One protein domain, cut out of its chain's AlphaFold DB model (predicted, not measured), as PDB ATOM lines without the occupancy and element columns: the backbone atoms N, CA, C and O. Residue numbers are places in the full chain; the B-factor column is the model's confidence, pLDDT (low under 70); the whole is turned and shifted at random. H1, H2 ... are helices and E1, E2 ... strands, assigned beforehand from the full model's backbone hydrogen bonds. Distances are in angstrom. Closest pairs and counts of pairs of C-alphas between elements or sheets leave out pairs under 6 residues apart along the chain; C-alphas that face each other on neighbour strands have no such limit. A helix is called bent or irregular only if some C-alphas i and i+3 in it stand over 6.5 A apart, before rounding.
ATOM      1  N   GLN A  25      68.008 123.419  95.879       45.72
ATOM      2  CA  GLN A  25      68.546 123.959  94.645       45.72
ATOM      3  C   GLN A  25      70.052 124.059  94.840       45.72
ATOM      4  O   GLN A  25      70.554 124.828  95.659       45.72
ATOM      5  N   ILE A  26      70.756 123.193  94.120       44.69
ATOM      6  CA  ILE A  26      72.183 123.333  93.878       44.69
ATOM      7  C   ILE A  26      72.310 124.648  93.110       44.69
ATOM      8  O   ILE A  26      71.733 124.777  92.026       44.69
ATOM      9  N   THR A  27      73.002 125.642  93.668       52.31
ATOM     10  CA  THR A  27      73.349 126.817  92.862       52.31
ATOM     11  C   THR A  27      74.167 126.321  91.671       52.31
ATOM     12  O   THR A  27      74.920 125.356  91.810       52.31
ATOM     13  N   ASN A  28      74.064 126.954  90.499       47.50
ATOM     14  CA  ASN A  28      74.768 126.529  89.268       47.50
ATOM     15  C   ASN A  28      76.307 126.383  89.416       47.50
ATOM     16  O   ASN A  28      76.981 125.965  88.484       47.50
ATOM     17  N   GLN A  29      76.862 126.734  90.580       54.38
ATOM     18  CA  GLN A  29      78.280 126.803  90.922       54.38
ATOM     19  C   GLN A  29      78.655 125.943  92.160       54.38
ATOM     20  O   GLN A  29      79.762 126.056  92.677       54.38
ATOM     21  N   GLY A  30      77.760 125.073  92.660       63.69
ATOM     22  CA  GLY A  30      78.139 123.973  93.566       63.69
ATOM     23  C   GLY A  30      78.009 124.199  95.082       63.69
ATOM     24  O   GLY A  30      78.489 123.360  95.847       63.69
ATOM     25  N   PHE A  31      77.344 125.266  95.544       71.81
ATOM     26  CA  PHE A  31      76.972 125.399  96.963       71.81
ATOM     27  C   PHE A  31      75.647 124.688  97.256       71.81
ATOM     28  O   PHE A  31      74.693 124.763  96.479       71.81
ATOM     29  N   VAL A  32      75.579 124.023  98.411       74.75
ATOM     30  CA  VAL A  32      74.384 123.326  98.898       74.75
ATOM     31  C   VAL A  32      74.034 123.869 100.274       74.75
ATOM     32  O   VAL A  32      74.763 123.673 101.239       74.75
ATOM     33  N   PHE A  33      72.891 124.537 100.382       75.00
ATOM     34  CA  PHE A  33      72.424 125.065 101.660       75.00
ATOM     35  C   PHE A  33      71.687 123.994 102.488       75.00
ATOM     36  O   PHE A  33      70.940 123.185 101.925       75.00
ATOM     37  N   PRO A  34      71.814 124.007 103.829       83.44
ATOM     38  CA  PRO A  34      72.610 124.946 104.625       83.44
ATOM     39  C   PRO A  34      74.112 124.637 104.574       83.44
ATOM     40  O   PRO A  34      74.509 123.471 104.609       83.44
ATOM     41  N   VAL A  35      74.939 125.685 104.609       87.00
ATOM     42  CA  VAL A  35      76.364 125.532 104.918       87.00
ATOM     43  C   VAL A  35      76.489 125.269 106.417       87.00
ATOM     44  O   VAL A  35      75.810 125.896 107.236       87.00
ATOM     45  N   THR A  36      77.318 124.306 106.800       90.88
ATOM     46  CA  THR A  36      77.514 123.951 108.214       90.88
ATOM     47  C   THR A  36      78.981 123.735 108.521       90.88
ATOM     48  O   THR A  36      79.713 123.270 107.657       90.88
ATOM     49  N   ASN A  37      79.388 124.036 109.751       93.44
ATOM     50  CA  ASN A  37      80.632 123.566 110.346       93.44
ATOM     51  C   ASN A  37      80.293 122.703 111.563       93.44
ATOM     52  O   ASN A  37      79.479 123.111 112.394       93.44
ATOM     53  N   THR A  38      80.929 121.542 111.686       94.50
ATOM     54  CA  THR A  38      80.862 120.711 112.894       94.50
ATOM     55  C   THR A  38      82.265 120.412 113.400       94.50
ATOM     56  O   THR A  38      83.093 119.888 112.655       94.50
ATOM     57  N   MET A  39      82.523 120.715 114.669       91.62
ATOM     58  CA  MET A  39      83.783 120.415 115.338       91.62
ATOM     59  C   MET A  39      83.828 118.939 115.751       91.62
ATOM     60  O   MET A  39      83.028 118.478 116.561       91.62
ATOM     61  N   VAL A  40      84.795 118.192 115.223       90.25
ATOM     62  CA  VAL A  40      85.035 116.781 115.547       90.25
ATOM     63  C   VAL A  40      86.516 116.587 115.846       90.25
ATOM     64  O   VAL A  40      87.362 116.749 114.974       90.25
ATOM     65  N   GLY A  41      86.847 116.253 117.096       82.25
ATOM     66  CA  GLY A  41      88.219 115.896 117.478       82.25
ATOM     67  C   GLY A  41      89.272 116.987 117.229       82.25
ATOM     68  O   GLY A  41      90.426 116.664 116.983       82.25
ATOM     69  N   GLY A  42      88.888 118.270 117.265       84.12
ATOM     70  CA  GLY A  42      89.790 119.398 116.977       84.12
ATOM     71  C   GLY A  42      89.909 119.764 115.493       84.12
ATOM     72  O   GLY A  42      90.603 120.721 115.157       84.12
ATOM     73  N   THR A  43      89.197 119.053 114.622       90.00
ATOM     74  CA  THR A  43      89.046 119.356 113.198       90.00
ATOM     75  C   THR A  43      87.627 119.847 112.928       90.00
ATOM     76  O   THR A  43      86.665 119.434 113.570       90.00
ATOM     77  N   CYS A  44      87.497 120.746 111.973       92.50
ATOM     78  CA  CYS A  44      86.250 121.276 111.462       92.50
ATOM     79  C   CYS A  44      85.821 120.474 110.241       92.50
ATOM     80  O   CYS A  44      86.624 120.256 109.335       92.50
ATOM     81  N   LEU A  45      84.561 120.062 110.192       93.44
ATOM     82  CA  LEU A  45      83.968 119.427 109.021       93.44
ATOM     83  C   LEU A  45      82.959 120.387 108.407       93.44
ATOM     84  O   LEU A  45      81.829 120.497 108.891       93.44
ATOM     85  N   ILE A  46      83.373 121.076 107.343       91.69
ATOM     86  CA  ILE A  46      82.510 122.032 106.656       91.69
ATOM     87  C   ILE A  46      81.721 121.313 105.560       91.69
ATOM     88  O   ILE A  46      82.298 120.645 104.700       91.69
ATOM     89  N   LYS A  47      80.390 121.444 105.589       90.19
ATOM     90  CA  LYS A  47      79.474 120.891 104.581       90.19
ATOM     91  C   LYS A  47      78.713 121.981 103.848       90.19
ATOM     92  O   LYS A  47      78.508 123.060 104.394       90.19
ATOM     93  N   GLY A  48      78.229 121.647 102.654       80.56
ATOM     94  CA  GLY A  48      77.416 122.553 101.838       80.56
ATOM     95  C   GLY A  48      78.217 123.390 100.841       80.56
ATOM     96  O   GLY A  48      77.724 124.393 100.336       80.56
ATOM     97  N   VAL A  49      79.451 122.973 100.561       79.12
ATOM     98  CA  VAL A  49      80.407 123.653  99.677       79.12
ATOM     99  C   VAL A  49      80.928 122.701  98.594       79.12
ATOM    100  O   VAL A  49      80.836 121.481  98.783       79.12
ATOM    101  N   PRO A  50      81.497 123.197  97.481       70.44
ATOM    102  CA  PRO A  50      82.151 122.338  96.496       70.44
ATOM    103  C   PRO A  50      83.227 121.454  97.152       70.44
ATOM    104  O   PRO A  50      84.047 121.940  97.925       70.44
ATOM    105  N   GLY A  51      83.208 120.143  96.885       71.06
ATOM    106  CA  GLY A  51      84.143 119.191  97.510       71.06
ATOM    107  C   GLY A  51      83.832 118.812  98.970       71.06
ATOM    108  O   GLY A  51      84.673 118.223  99.639       71.06
ATOM    109  N   SER A  52      82.633 119.134  99.474       79.75
ATOM    110  CA  SER A  52      82.163 118.814 100.832       79.75
ATOM    111  C   SER A  52      81.960 117.302 101.096       79.75
ATOM    112  O   SER A  52      81.404 116.620 100.234       79.75
ATOM    113  N   PRO A  53      82.211 116.795 102.328       81.69
ATOM    114  CA  PRO A  53      82.690 117.538 103.497       81.69
ATOM    115  C   PRO A  53      84.179 117.878 103.386       81.69
ATOM    116  O   PRO A  53      85.000 116.996 103.155       81.69
ATOM    117  N   ALA A  54      84.515 119.147 103.610       84.19
ATOM    118  CA  ALA A  54      85.885 119.639 103.574       84.19
ATOM    119  C   ALA A  54      86.452 119.702 105.008       84.19
ATOM    120  O   ALA A  54      85.899 120.428 105.846       84.19
ATOM    121  N   PRO A  55      87.503 118.922 105.327       91.75
ATOM    122  CA  PRO A  55      88.134 118.954 106.638       91.75
ATOM    123  C   PRO A  55      89.134 120.112 106.749       91.75
ATOM    124  O   PRO A  55      89.986 120.285 105.881       91.75
ATOM    125  N   TYR A  56      89.071 120.855 107.854       90.69
ATOM    126  CA  TYR A  56      90.003 121.941 108.168       90.69
ATOM    127  C   TYR A  56      90.460 121.881 109.620       90.69
ATOM    128  O   TYR A  56      89.657 121.638 110.519       90.69
ATOM    129  N   THR A  57      91.729 122.164 109.891       94.25
ATOM    130  CA  THR A  57      92.118 122.597 111.241       94.25
ATOM    131  C   THR A  57      91.724 124.066 111.457       94.25
ATOM    132  O   THR A  57      91.581 124.803 110.477       94.25
ATOM    133  N   PRO A  58      91.582 124.538 112.710       93.44
ATOM    134  CA  PRO A  58      91.310 125.951 112.985       93.44
ATOM    135  C   PRO A  58      92.320 126.907 112.332       93.44
ATOM    136  O   PRO A  58      91.922 127.929 111.775       93.44
ATOM    137  N   ASP A  59      93.607 126.547 112.324       93.62
ATOM    138  CA  ASP A  59      94.663 127.365 111.714       93.62
ATOM    139  C   ASP A  59      94.567 127.380 110.182       93.62
ATOM    140  O   ASP A  59      94.728 128.425 109.551       93.62
ATOM    141  N   GLN A  60      94.250 126.233 109.570       93.31
ATOM    142  CA  GLN A  60      94.004 126.165 108.129       93.31
ATOM    143  C   GLN A  60      92.780 126.993 107.742       93.31
ATOM    144  O   GLN A  60      92.834 127.725 106.759       93.31
ATOM    145  N   ALA A  61      91.700 126.918 108.522       91.62
ATOM    146  CA  ALA A  61      90.513 127.720 108.268       91.62
ATOM    147  C   ALA A  61      90.815 129.216 108.371       91.62
ATOM    148  O   ALA A  61      90.446 129.963 107.469       91.62
ATOM    149  N   ALA A  62      91.561 129.641 109.398       92.62
ATOM    150  CA  ALA A  62      91.988 131.030 109.550       92.62
ATOM    151  C   ALA A  62      92.787 131.537 108.337       92.62
ATOM    152  O   ALA A  62      92.566 132.657 107.877       92.62
ATOM    153  N   ALA A  63      93.665 130.700 107.775       92.31
ATOM    154  CA  ALA A  63      94.440 131.037 106.581       92.31
ATOM    155  C   ALA A  63      93.589 131.138 105.300       92.31
ATOM    156  O   ALA A  63      93.965 131.854 104.374       92.31
ATOM    157  N   GLN A  64      92.444 130.450 105.236       89.62
ATOM    158  CA  GLN A  64      91.550 130.491 104.075       89.62
ATOM    159  C   GLN A  64      90.590 131.687 104.085       89.62
ATOM    160  O   GLN A  64      90.196 132.144 103.013       89.62
ATOM    161  N   ILE A  65      90.251 132.236 105.260       89.38
ATOM    162  CA  ILE A  65      89.345 133.391 105.396       89.38
ATOM    163  C   ILE A  65      89.690 134.548 104.441       89.38
ATOM    164  O   ILE A  65      88.799 134.942 103.692       89.38
ATOM    165  N   PRO A  66      90.924 135.100 104.403       85.62
ATOM    166  CA  PRO A  66      91.210 136.264 103.559       85.62
ATOM    167  C   PRO A  66      91.046 135.977 102.061       85.62
ATOM    168  O   PRO A  66      90.629 136.864 101.325       85.62
ATOM    169  N   ILE A  67      91.309 134.741 101.624       84.06
ATOM    170  CA  ILE A  67      91.201 134.332 100.218       84.06
ATOM    171  C   ILE A  67      89.731 134.368  99.782       84.06
ATOM    172  O   ILE A  67      89.373 135.045  98.823       84.06
ATOM    173  N   PHE A  68      88.856 133.698 100.533       83.12
ATOM    174  CA  PHE A  68      87.441 133.601 100.164       83.12
ATOM    175  C   PHE A  68      86.626 134.847 100.524       83.12
ATOM    176  O   PHE A  68      85.607 135.107  99.889       83.12
ATOM    177  N   ALA A  69      87.051 135.633 101.519       80.06
ATOM    178  CA  ALA A  69      86.401 136.898 101.856       80.06
ATOM    179  C   ALA A  69      86.565 137.939 100.741       80.06
ATOM    180  O   ALA A  69      85.628 138.689 100.461       80.06
ATOM    181  N   GLU A  70      87.727 137.962 100.080       72.88
ATOM    182  CA  GLU A  70      87.953 138.827  98.925       72.88
ATOM    183  C   GLU A  70      87.010 138.449  97.773       72.88
ATOM    184  O   GLU A  70      86.313 139.311  97.228       72.88
ATOM    185  N   ASP A  71      86.899 137.156  97.475       69.75
ATOM    186  CA  ASP A  71      86.035 136.642  96.410       69.75
ATOM    187  C   ASP A  71      84.537 136.813  96.717       69.75
ATOM    188  O   ASP A  71      83.752 137.106  95.817       69.75
ATOM    189  N   ALA A  72      84.125 136.734  97.988       68.06
ATOM    190  CA  ALA A  72      82.736 136.965  98.409       68.06
ATOM    191  C   ALA A  72      82.267 138.417  98.223       68.06
ATOM    192  O   ALA A  72      81.064 138.683  98.221       68.06
ATOM    193  N   SER A  73      83.204 139.359  98.087       64.62
ATOM    194  CA  SER A  73      82.914 140.782  97.894       64.62
ATOM    195  C   SER A  73      82.858 141.206  96.423       64.62
ATOM    196  O   SER A  73      82.398 142.310  96.123       64.62
ATOM    197  N   LYS A  74      83.313 140.351  95.498       60.16
ATOM    198  CA  LYS A  74      83.372 140.653  94.065       60.16
ATOM    199  C   LYS A  74      82.067 140.246  93.373       60.16
ATOM    200  O   LYS A  74      81.528 139.168  93.599       60.16
ATOM    201  N   THR A  75      81.570 141.128  92.509       58.56
ATOM    202  CA  THR A  75      80.533 140.818  91.508       58.56
ATOM    203  C   THR A  75      81.185 140.674  90.129       58.56
ATOM    204  O   THR A  75      82.307 141.147  89.950       58.56
ATOM    205  N   ASP A  76      80.503 140.067  89.147       51.81
ATOM    206  CA  ASP A  76      81.031 139.832  87.780       51.81
ATOM    207  C   ASP A  76      81.569 141.097  87.082       51.81
ATOM    208  O   ASP A  76      82.409 141.011  86.191       51.81
ATOM    209  N   ASN A  77      81.150 142.286  87.524       53.38
ATOM    210  CA  ASN A  77      81.615 143.563  86.981       53.38
ATOM    211  C   ASN A  77      82.870 144.110  87.690       53.38
ATOM    212  O   ASN A  77      83.221 145.276  87.512       53.38
ATOM    213  N   GLY A  78      83.505 143.326  88.568       54.47
ATOM    214  CA  GLY A  78      84.634 143.761  89.399       54.47
ATOM    215  C   GLY A  78      84.267 144.818  90.448       54.47
ATOM    216  O   GLY A  78      85.135 145.296  91.177       54.47
ATOM    217  N   GLN A  79      82.987 145.186  90.554       57.47
ATOM    218  CA  GLN A  79      82.514 146.120  91.566       57.47
ATOM    219  C   GLN A  79      82.380 145.395  92.900       57.47
ATOM    220  O   GLN A  79      81.612 144.433  93.034       57.47
ATOM    221  N   SER A  80      83.138 145.875  93.886       54.75
ATOM    222  CA  SER A  80      82.997 145.428  95.264       54.75
ATOM    223  C   SER A  80      81.604 145.809  95.755       54.75
ATOM    224  O   SER A  80      81.272 146.989  95.857       54.75
ATOM    225  N   THR A  81      80.772 144.805  96.009       66.38
ATOM    226  CA  THR A  81      79.450 144.995  96.605       66.38
ATOM    227  C   THR A  81      79.499 144.449  98.018       66.38
ATOM    228  O   THR A  81      80.023 143.361  98.260       66.38
ATOM    229  N   SER A  82      78.964 145.197  98.982       70.88
ATOM    230  CA  SER A  82      78.999 144.740 100.370       70.88
ATOM    231  C   SER A  82      78.218 143.419 100.528       70.88
ATOM    232  O   SER A  82      77.126 143.284  99.962       70.88
ATOM    233  N   PRO A  83      78.684 142.465 101.360       70.38
ATOM    234  CA  PRO A  83      77.961 141.213 101.614       70.38
ATOM    235  C   PRO A  83      76.517 141.427 102.099       70.38
ATOM    236  O   PRO A  83      75.625 140.615 101.851       70.38
ATOM    237  N   ARG A  84      76.264 142.553 102.782       75.44
ATOM    238  CA  ARG A  84      74.929 142.948 103.244       75.44
ATOM    239  C   ARG A  84      73.991 143.265 102.081       75.44
ATOM    240  O   ARG A  84      72.825 142.881 102.126       75.44
ATOM    241  N   GLU A  85      74.485 143.962 101.067       79.25
ATOM    242  CA  GLU A  85      73.698 144.329  99.893       79.25
ATOM    243  C   GLU A  85      73.403 143.111  99.012       79.25
ATOM    244  O   GLU A  85      72.260 142.928  98.600       79.25
ATOM    245  N   LEU A  86      74.385 142.228  98.804       77.06
ATOM    246  CA  LEU A  86      74.194 140.965  98.076       77.06
ATOM    247  C   LEU A  86      73.108 140.104  98.731       77.06
ATOM    248  O   LEU A  86      72.164 139.648  98.079       77.06
ATOM    249  N   ARG A  87      73.156 139.993 100.064       80.06
ATOM    250  CA  ARG A  87      72.130 139.294 100.844       80.06
ATOM    251  C   ARG A  87      70.751 139.954 100.724       80.06
ATOM    252  O   ARG A  87      69.751 139.247 100.623       80.06
ATOM    253  N   ALA A  88      70.677 141.284 100.696       82.31
ATOM    254  CA  ALA A  88      69.415 141.993 100.478       82.31
ATOM    255  C   ALA A  88      68.847 141.729  99.074       82.31
ATOM    256  O   ALA A  88      67.670 141.398  98.953       82.31
ATOM    257  N   LYS A  89      69.681 141.794  98.026       82.12
ATOM    258  CA  LYS A  89      69.285 141.475  96.642       82.12
ATOM    259  C   LYS A  89      68.825 140.024  96.496       82.12
ATOM    260  O   LYS A  89      67.867 139.757  95.775       82.12
ATOM    261  N   PHE A  90      69.470 139.103  97.212       83.44
ATOM    262  CA  PHE A  90      69.103 137.688  97.243       83.44
ATOM    263  C   PHE A  90      67.699 137.490  97.819       83.44
ATOM    264  O   PHE A  90      66.871 136.845  97.180       83.44
ATOM    265  N   PHE A  91      67.402 138.090  98.976       80.94
ATOM    266  CA  PHE A  91      66.073 137.996  99.587       80.94
ATOM    267  C   PHE A  91      64.995 138.740  98.803       80.94
ATOM    268  O   PHE A  91      63.878 138.250  98.704       80.94
ATOM    269  N   ALA A  92      65.322 139.895  98.228       81.31
ATOM    270  CA  ALA A  92      64.364 140.684  97.464       81.31
ATOM    271  C   ALA A  92      64.029 140.067  96.094       81.31
ATOM    272  O   ALA A  92      63.080 140.520  95.457       81.31
ATOM    273  N   GLY A  93      64.802 139.075  95.626       77.00
ATOM    274  CA  GLY A  93      64.546 138.380  94.363       77.00
ATOM    275  C   GLY A  93      64.620 139.282  93.127       77.00
ATOM    276  O   GLY A  93      63.985 139.000  92.119       77.00
ATOM    277  N   VAL A  94      65.362 140.392  93.214       77.25
ATOM    278  CA  VAL A  94      65.370 141.478  92.210       77.25
ATOM    279  C   VAL A  94      66.297 141.227  91.020       77.25
ATOM    280  O   VAL A  94      66.321 142.025  90.089       77.25
ATOM    281  N   LEU A  95      67.077 140.147  91.055       73.31
ATOM    282  CA  LEU A  95      68.031 139.785  90.006       73.31
ATOM    283  C   LEU A  95      67.475 138.644  89.153       73.31
ATOM    284  O   LEU A  95      66.732 137.794  89.646       73.31
ATOM    285  N   SER A  96      67.870 138.602  87.881       67.19
ATOM    286  CA  SER A  96      67.427 137.577  86.930       67.19
ATOM    287  C   SER A  96      68.599 137.009  86.128       67.19
ATOM    288  O   SER A  96      69.674 137.607  86.072       67.19
ATOM    289  N   GLY A  97      68.412 135.828  85.535       70.56
ATOM    290  CA  GLY A  97      69.437 135.177  84.713       70.56
ATOM    291  C   GLY A  97      70.772 134.991  85.448       70.56
ATOM    292  O   GLY A  97      70.805 134.510  86.581       70.56
ATOM    293  N   ASN A  98      71.873 135.381  84.800       71.75
ATOM    294  CA  ASN A  98      73.226 135.207  85.337       71.75
ATOM    295  C   ASN A  98      73.473 136.019  86.613       71.75
ATOM    296  O   ASN A  98      74.107 135.509  87.532       71.75
ATOM    297  N   GLU A  99      72.925 137.233  86.724       73.50
ATOM    298  CA  GLU A  99      73.090 138.074  87.920       73.50
ATOM    299  C   GLU A  99      72.520 137.405  89.172       73.50
ATOM    300  O   GLU A  99      73.103 137.495  90.253       73.50
ATOM    301  N   ALA A 100      71.400 136.688  89.025       72.50
ATOM    302  CA  ALA A 100      70.835 135.902  90.112       72.50
ATOM    303  C   ALA A 100      71.790 134.774  90.525       72.50
ATOM    304  O   ALA A 100      72.074 134.630  91.711       72.50
ATOM    305  N   ALA A 101      72.338 134.028  89.561       73.00
ATOM    306  CA  ALA A 101      73.267 132.931  89.833       73.00
ATOM    307  C   ALA A 101      74.566 133.403  90.513       73.00
ATOM    308  O   ALA A 101      75.032 132.766  91.457       73.00
ATOM    309  N   ILE A 102      75.121 134.536  90.078       73.12
ATOM    310  CA  ILE A 102      76.322 135.141  90.675       73.12
ATOM    311  C   ILE A 102      76.034 135.582  92.106       73.12
ATOM    312  O   ILE A 102      76.790 135.265  93.017       73.12
ATOM    313  N   ASN A 103      74.907 136.257  92.333       77.12
ATOM    314  CA  ASN A 103      74.539 136.697  93.672       77.12
ATOM    315  C   ASN A 103      74.296 135.512  94.626       77.12
ATOM    316  O   ASN A 103      74.705 135.551  95.782       77.12
ATOM    317  N   GLU A 104      73.666 134.436  94.147       77.75
ATOM    318  CA  GLU A 104      73.504 133.199  94.921       77.75
ATOM    319  C   GLU A 104      74.843 132.554  95.278       77.75
ATOM    320  O   GLU A 104      75.027 132.104  96.411       77.75
ATOM    321  N   TYR A 105      75.789 132.549  94.338       79.00
ATOM    322  CA  TYR A 105      77.149 132.089  94.585       79.00
ATOM    323  C   TYR A 105      77.845 132.942  95.649       79.00
ATOM    324  O   TYR A 105      78.362 132.390  96.619       79.00
ATOM    325  N   SER A 106      77.791 134.273  95.544       79.94
ATOM    326  CA  SER A 106      78.393 135.173  96.536       79.94
ATOM    327  C   SER A 106      77.772 135.010  97.928       79.94
ATOM    328  O   SER A 106      78.482 135.069  98.930       79.94
ATOM    329  N   VAL A 107      76.461 134.750  98.020       82.81
ATOM    330  CA  VAL A 107      75.802 134.430  99.300       82.81
ATOM    331  C   VAL A 107      76.295 133.092  99.859       82.81
ATOM    332  O   VAL A 107      76.591 133.014 101.052       82.81
ATOM    333  N   GLY A 108      76.428 132.057  99.024       83.38
ATOM    334  CA  GLY A 108      77.000 130.767  99.431       83.38
ATOM    335  C   GLY A 108      78.442 130.899  99.920       83.38
ATOM    336  O   GLY A 108      78.801 130.353 100.963       83.38
ATOM    337  N   LEU A 109      79.239 131.712  99.228       85.25
ATOM    338  CA  LEU A 109      80.622 131.987  99.582       85.25
ATOM    339  C   LEU A 109      80.740 132.773 100.897       85.25
ATOM    340  O   LEU A 109      81.571 132.445 101.738       85.25
ATOM    341  N   ALA A 110      79.861 133.748 101.135       85.62
ATOM    342  CA  ALA A 110      79.798 134.458 102.412       85.62
ATOM    343  C   ALA A 110      79.423 133.525 103.581       85.62
ATOM    344  O   ALA A 110      79.972 133.643 104.676       85.62
ATOM    345  N   GLU A 111      78.509 132.576 103.362       87.69
ATOM    346  CA  GLU A 111      78.170 131.547 104.352       87.69
ATOM    347  C   GLU A 111      79.329 130.576 104.602       87.69
ATOM    348  O   GLU A 111      79.536 130.138 105.735       87.69
ATOM    349  N   TYR A 112      80.132 130.293 103.578       88.25
ATOM    350  CA  TYR A 112      81.355 129.517 103.727       88.25
ATOM    351  C   TYR A 112      82.426 130.247 104.540       88.25
ATOM    352  O   TYR A 112      82.987 129.658 105.463       88.25
ATOM    353  N   VAL A 113      82.653 131.539 104.283       90.00
ATOM    354  CA  VAL A 113      83.568 132.365 105.091       90.00
ATOM    355  C   VAL A 113      83.144 132.359 106.560       90.00
ATOM    356  O   VAL A 113      83.982 132.147 107.431       90.00
ATOM    357  N   ARG A 114      81.843 132.464 106.858       91.50
ATOM    358  CA  ARG A 114      81.329 132.346 108.236       91.50
ATOM    359  C   ARG A 114      81.579 130.973 108.859       91.50
ATOM    360  O   ARG A 114      81.887 130.883 110.047       91.50
ATOM    361  N   ALA A 115      81.458 129.899 108.079       92.06
ATOM    362  CA  ALA A 115      81.786 128.554 108.543       92.06
ATOM    363  C   ALA A 115      83.288 128.409 108.856       92.06
ATOM    364  O   ALA A 115      83.639 127.786 109.860       92.06
ATOM    365  N   LEU A 116      84.163 129.024 108.050       92.38
ATOM    366  CA  LEU A 116      85.607 129.096 108.297       92.38
ATOM    367  C   LEU A 116      85.941 129.946 109.532       92.38
ATOM    368  O   LEU A 116      86.745 129.522 110.357       92.38
ATOM    369  N   GLU A 117      85.296 131.100 109.712       94.38
ATOM    370  CA  GLU A 117      85.435 131.943 110.908       94.38
ATOM    371  C   GLU A 117      85.032 131.187 112.179       94.38
ATOM    372  O   GLU A 117      85.748 131.202 113.183       94.38
ATOM    373  N   ALA A 118      83.906 130.471 112.134       94.81
ATOM    374  CA  ALA A 118      83.469 129.624 113.235       94.81
ATOM    375  C   ALA A 118      84.461 128.483 113.498       94.81
ATOM    376  O   ALA A 118      84.809 128.236 114.653       94.81
ATOM    377  N   CYS A 119      84.973 127.843 112.445       94.06
ATOM    378  CA  CYS A 119      86.012 126.825 112.553       94.06
ATOM    379  C   CYS A 119      87.293 127.358 113.216       94.06
ATOM    380  O   CYS A 119      87.784 126.758 114.174       94.06
ATOM    381  N   ALA A 120      87.804 128.508 112.769       94.44
ATOM    382  CA  ALA A 120      88.965 129.170 113.363       94.44
ATOM    383  C   ALA A 120      88.729 129.492 114.851       94.44
ATOM    384  O   ALA A 120      89.617 129.330 115.687       94.44
ATOM    385  N   ALA A 121      87.494 129.858 115.204       95.56
ATOM    386  CA  ALA A 121      87.061 130.083 116.579       95.56
ATOM    387  C   ALA A 121      86.719 128.799 117.366       95.56
ATOM    388  O   ALA A 121      86.292 128.903 118.518       95.56
ATOM    389  N   LYS A 122      86.894 127.603 116.780       93.44
ATOM    390  CA  LYS A 122      86.549 126.287 117.353       93.44
ATOM    391  C   LYS A 122      85.070 126.155 117.742       93.44
ATOM    392  O   LYS A 122      84.741 125.582 118.780       93.44
ATOM    393  N   LYS A 123      84.178 126.707 116.922       94.00
ATOM    394  CA  LYS A 123      82.725 126.720 117.126       94.00
ATOM    395  C   LYS A 123      82.003 126.027 115.979       94.00
ATOM    396  O   LYS A 123      82.409 126.123 114.822       94.00
ATOM    397  N   ASP A 124      80.883 125.394 116.308       93.56
ATOM    398  CA  ASP A 124      79.944 124.909 115.302       93.56
ATOM    399  C   ASP A 124      79.259 126.080 114.589       93.56
ATOM    400  O   ASP A 124      79.075 127.165 115.148       93.56
ATOM    401  N   TYR A 125      78.858 125.840 113.345       93.81
ATOM    402  CA  TYR A 125      78.137 126.807 112.529       93.81
ATOM    403  C   TYR A 125      77.038 126.127 111.731       93.81
ATOM    404  O   TYR A 125      77.188 125.004 111.249       93.81
ATOM    405  N   LYS A 126      75.940 126.847 111.532       91.56
ATOM    406  CA  LYS A 126      74.890 126.476 110.596       91.56
ATOM    407  C   LYS A 126      74.328 127.743 109.980       91.56
ATOM    408  O   LYS A 126      74.043 128.694 110.706       91.56
ATOM    409  N   SER A 127      74.138 127.721 108.664       85.69
ATOM    410  CA  SER A 127      73.471 128.803 107.957       85.69
ATOM    411  C   SER A 127      72.121 129.131 108.572       85.69
ATOM    412  O   SER A 127      71.372 128.259 109.023       85.69
ATOM    413  N   ASP A 128      71.806 130.417 108.531       85.00
ATOM    414  CA  ASP A 128      70.538 130.949 108.995       85.00
ATOM    415  C   ASP A 128      69.343 130.268 108.297       85.00
ATOM    416  O   ASP A 128      69.388 129.927 107.106       85.00
ATOM    417  N   ALA A 129      68.260 130.058 109.049       79.19
ATOM    418  CA  ALA A 129      67.078 129.357 108.553       79.19
ATOM    419  C   ALA A 129      66.411 130.112 107.395       79.19
ATOM    420  O   ALA A 129      65.940 129.473 106.455       79.19
ATOM    421  N   VAL A 130      66.435 131.451 107.421       80.31
ATOM    422  CA  VAL A 130      65.857 132.282 106.358       80.31
ATOM    423  C   VAL A 130      66.684 132.128 105.088       80.31
ATOM    424  O   VAL A 130      66.116 131.871 104.036       80.31
ATOM    425  N   ILE A 131      68.021 132.175 105.175       80.75
ATOM    426  CA  ILE A 131      68.889 131.905 104.011       80.75
ATOM    427  C   ILE A 131      68.609 130.512 103.444       80.75
ATOM    428  O   ILE A 131      68.426 130.366 102.241       80.75
ATOM    429  N   THR A 132      68.534 129.501 104.313       80.38
ATOM    430  CA  THR A 132      68.320 128.099 103.921       80.38
ATOM    431  C   THR A 132      66.958 127.868 103.265       80.38
ATOM    432  O   THR A 132      66.815 127.000 102.405       80.38
ATOM    433  N   GLN A 133      65.927 128.593 103.698       79.06
ATOM    434  CA  GLN A 133      64.606 128.513 103.089       79.06
ATOM    435  C   GLN A 133      64.573 129.290 101.773       79.06
ATOM    436  O   GLN A 133      64.117 128.760 100.763       79.06
ATOM    437  N   SER A 134      65.107 130.512 101.765       77.50
ATOM    438  CA  SER A 134      65.187 131.335 100.566       77.50
ATOM    439  C   SER A 134      65.999 130.652  99.473       77.50
ATOM    440  O   SER A 134      65.568 130.669  98.332       77.50
ATOM    441  N   SER A 135      67.094 129.956  99.780       76.12
ATOM    442  CA  SER A 135      67.898 129.252  98.769       76.12
ATOM    443  C   SER A 135      67.147 128.150  98.012       76.12
ATOM    444  O   SER A 135      67.642 127.677  97.001       76.12
ATOM    445  N   LYS A 136      65.978 127.710  98.494       77.44
ATOM    446  CA  LYS A 136      65.112 126.726  97.816       77.44
ATOM    447  C   LYS A 136      64.032 127.373  96.948       77.44
ATOM    448  O   LYS A 136      63.329 126.676  96.228       77.44
ATOM    449  N   MET A 137      63.878 128.687  97.069       76.94
ATOM    450  CA  MET A 137      62.933 129.493  96.314       76.94
ATOM    451  C   MET A 137      63.616 130.049  95.067       76.94
ATOM    452  O   MET A 137      64.757 130.514  95.132       76.94
TER     453      MET A 137
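AT A GLANCE: This is residues 25 to 137 of the 179 residues of an uncharacterized protein of Corynebacterium sp. HMSC08D02 (UniProt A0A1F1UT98). A long helix, H3, runs through the middle of an elongated body, with H1 beside it and a small sheet of three strands packed over its later half, residues 111 to 120. H2 packs slantwise on its earlier part, residues 100 to 110, and short H4 lies near H2, clear of H3. The printed part has 113 residues with three named strands and then four named helices, in the order E1 E2 E3 H1 H2 H3 H4; the sheet runs E1, E2, E3, antiparallel throughout, and the class is mostly helix. The whole is compact, with a radius of gyration of the C-alphas of 13.7 A, and spans 43 by 27 by 21 A.

HOW THE PARTS SIT: E1, residues 36 to 40, and E2, residues 43 to 47, form a hairpin, with N 38 and O 45 3.1 A apart, within hydrogen-bond range. E2 and E3, residues 54 to 56, form another, with N 46 and O 54 at 3.0 A. The three make a meander, each strand the antiparallel neighbour of the one before. H1, residues 58 to 72, and H3, residues 97 to 120, lie on the same face of this sheet, as two layers, helices over one face. H3 is over E2 at a height over the sheet of 9.0 A, along the strands at 16 degrees to E2 on the local plane. H1 is over E3 at a height over the sheet of 11.5 A. H1 and H3 touch, opposite ways at a shallow tilt of 22 degrees; their closest C-alphas, of Pro 58 and Ala 120, are 4.0 A apart. H2, residues 83 to 92, touches H3 at a steep tilt of 50 degrees, closest at the C-alphas of Leu 86 and Asn 103, 6.1 A. H4, residues 129 to 134, is close to H2 but not clearly touching, the closest C-alphas, of Phe 91 and Ser 134, being 6.8 A apart; H3 and H4 are apart. In H2, H3 and H4 every O i to N i+4 pair is within hydrogen-bond range; in H1, 8 of 11 are.

IN THESE COORDINATES: E1 begins at C-alpha 36 (77.514, 123.951, 108.214) and is 12.7 A long; E2 is 13.0 A and E3 6.6 A. H1, 20.2 A, is irregular, but only just: C-alphas 63 and 66 are 6.8 A apart. H2 is 14.2 A long. H3, 35.2 A, begins at C-alpha 97 (69.437, 135.177, 84.713). H4, 8.4 A, ends at C-alpha 134 (65.187, 131.335, 100.566).

THE WHOLE: The two C-alphas farthest apart, of Gly 41 and Ser 96, are 42.8 A apart. The printed part has no cut, and no link is long. Residues 36 to 37 of E1 pair, antiparallel, with residues 125 to 126. The pLDDT is under 70 at residues 25 to 30, 71 to 81 and 96.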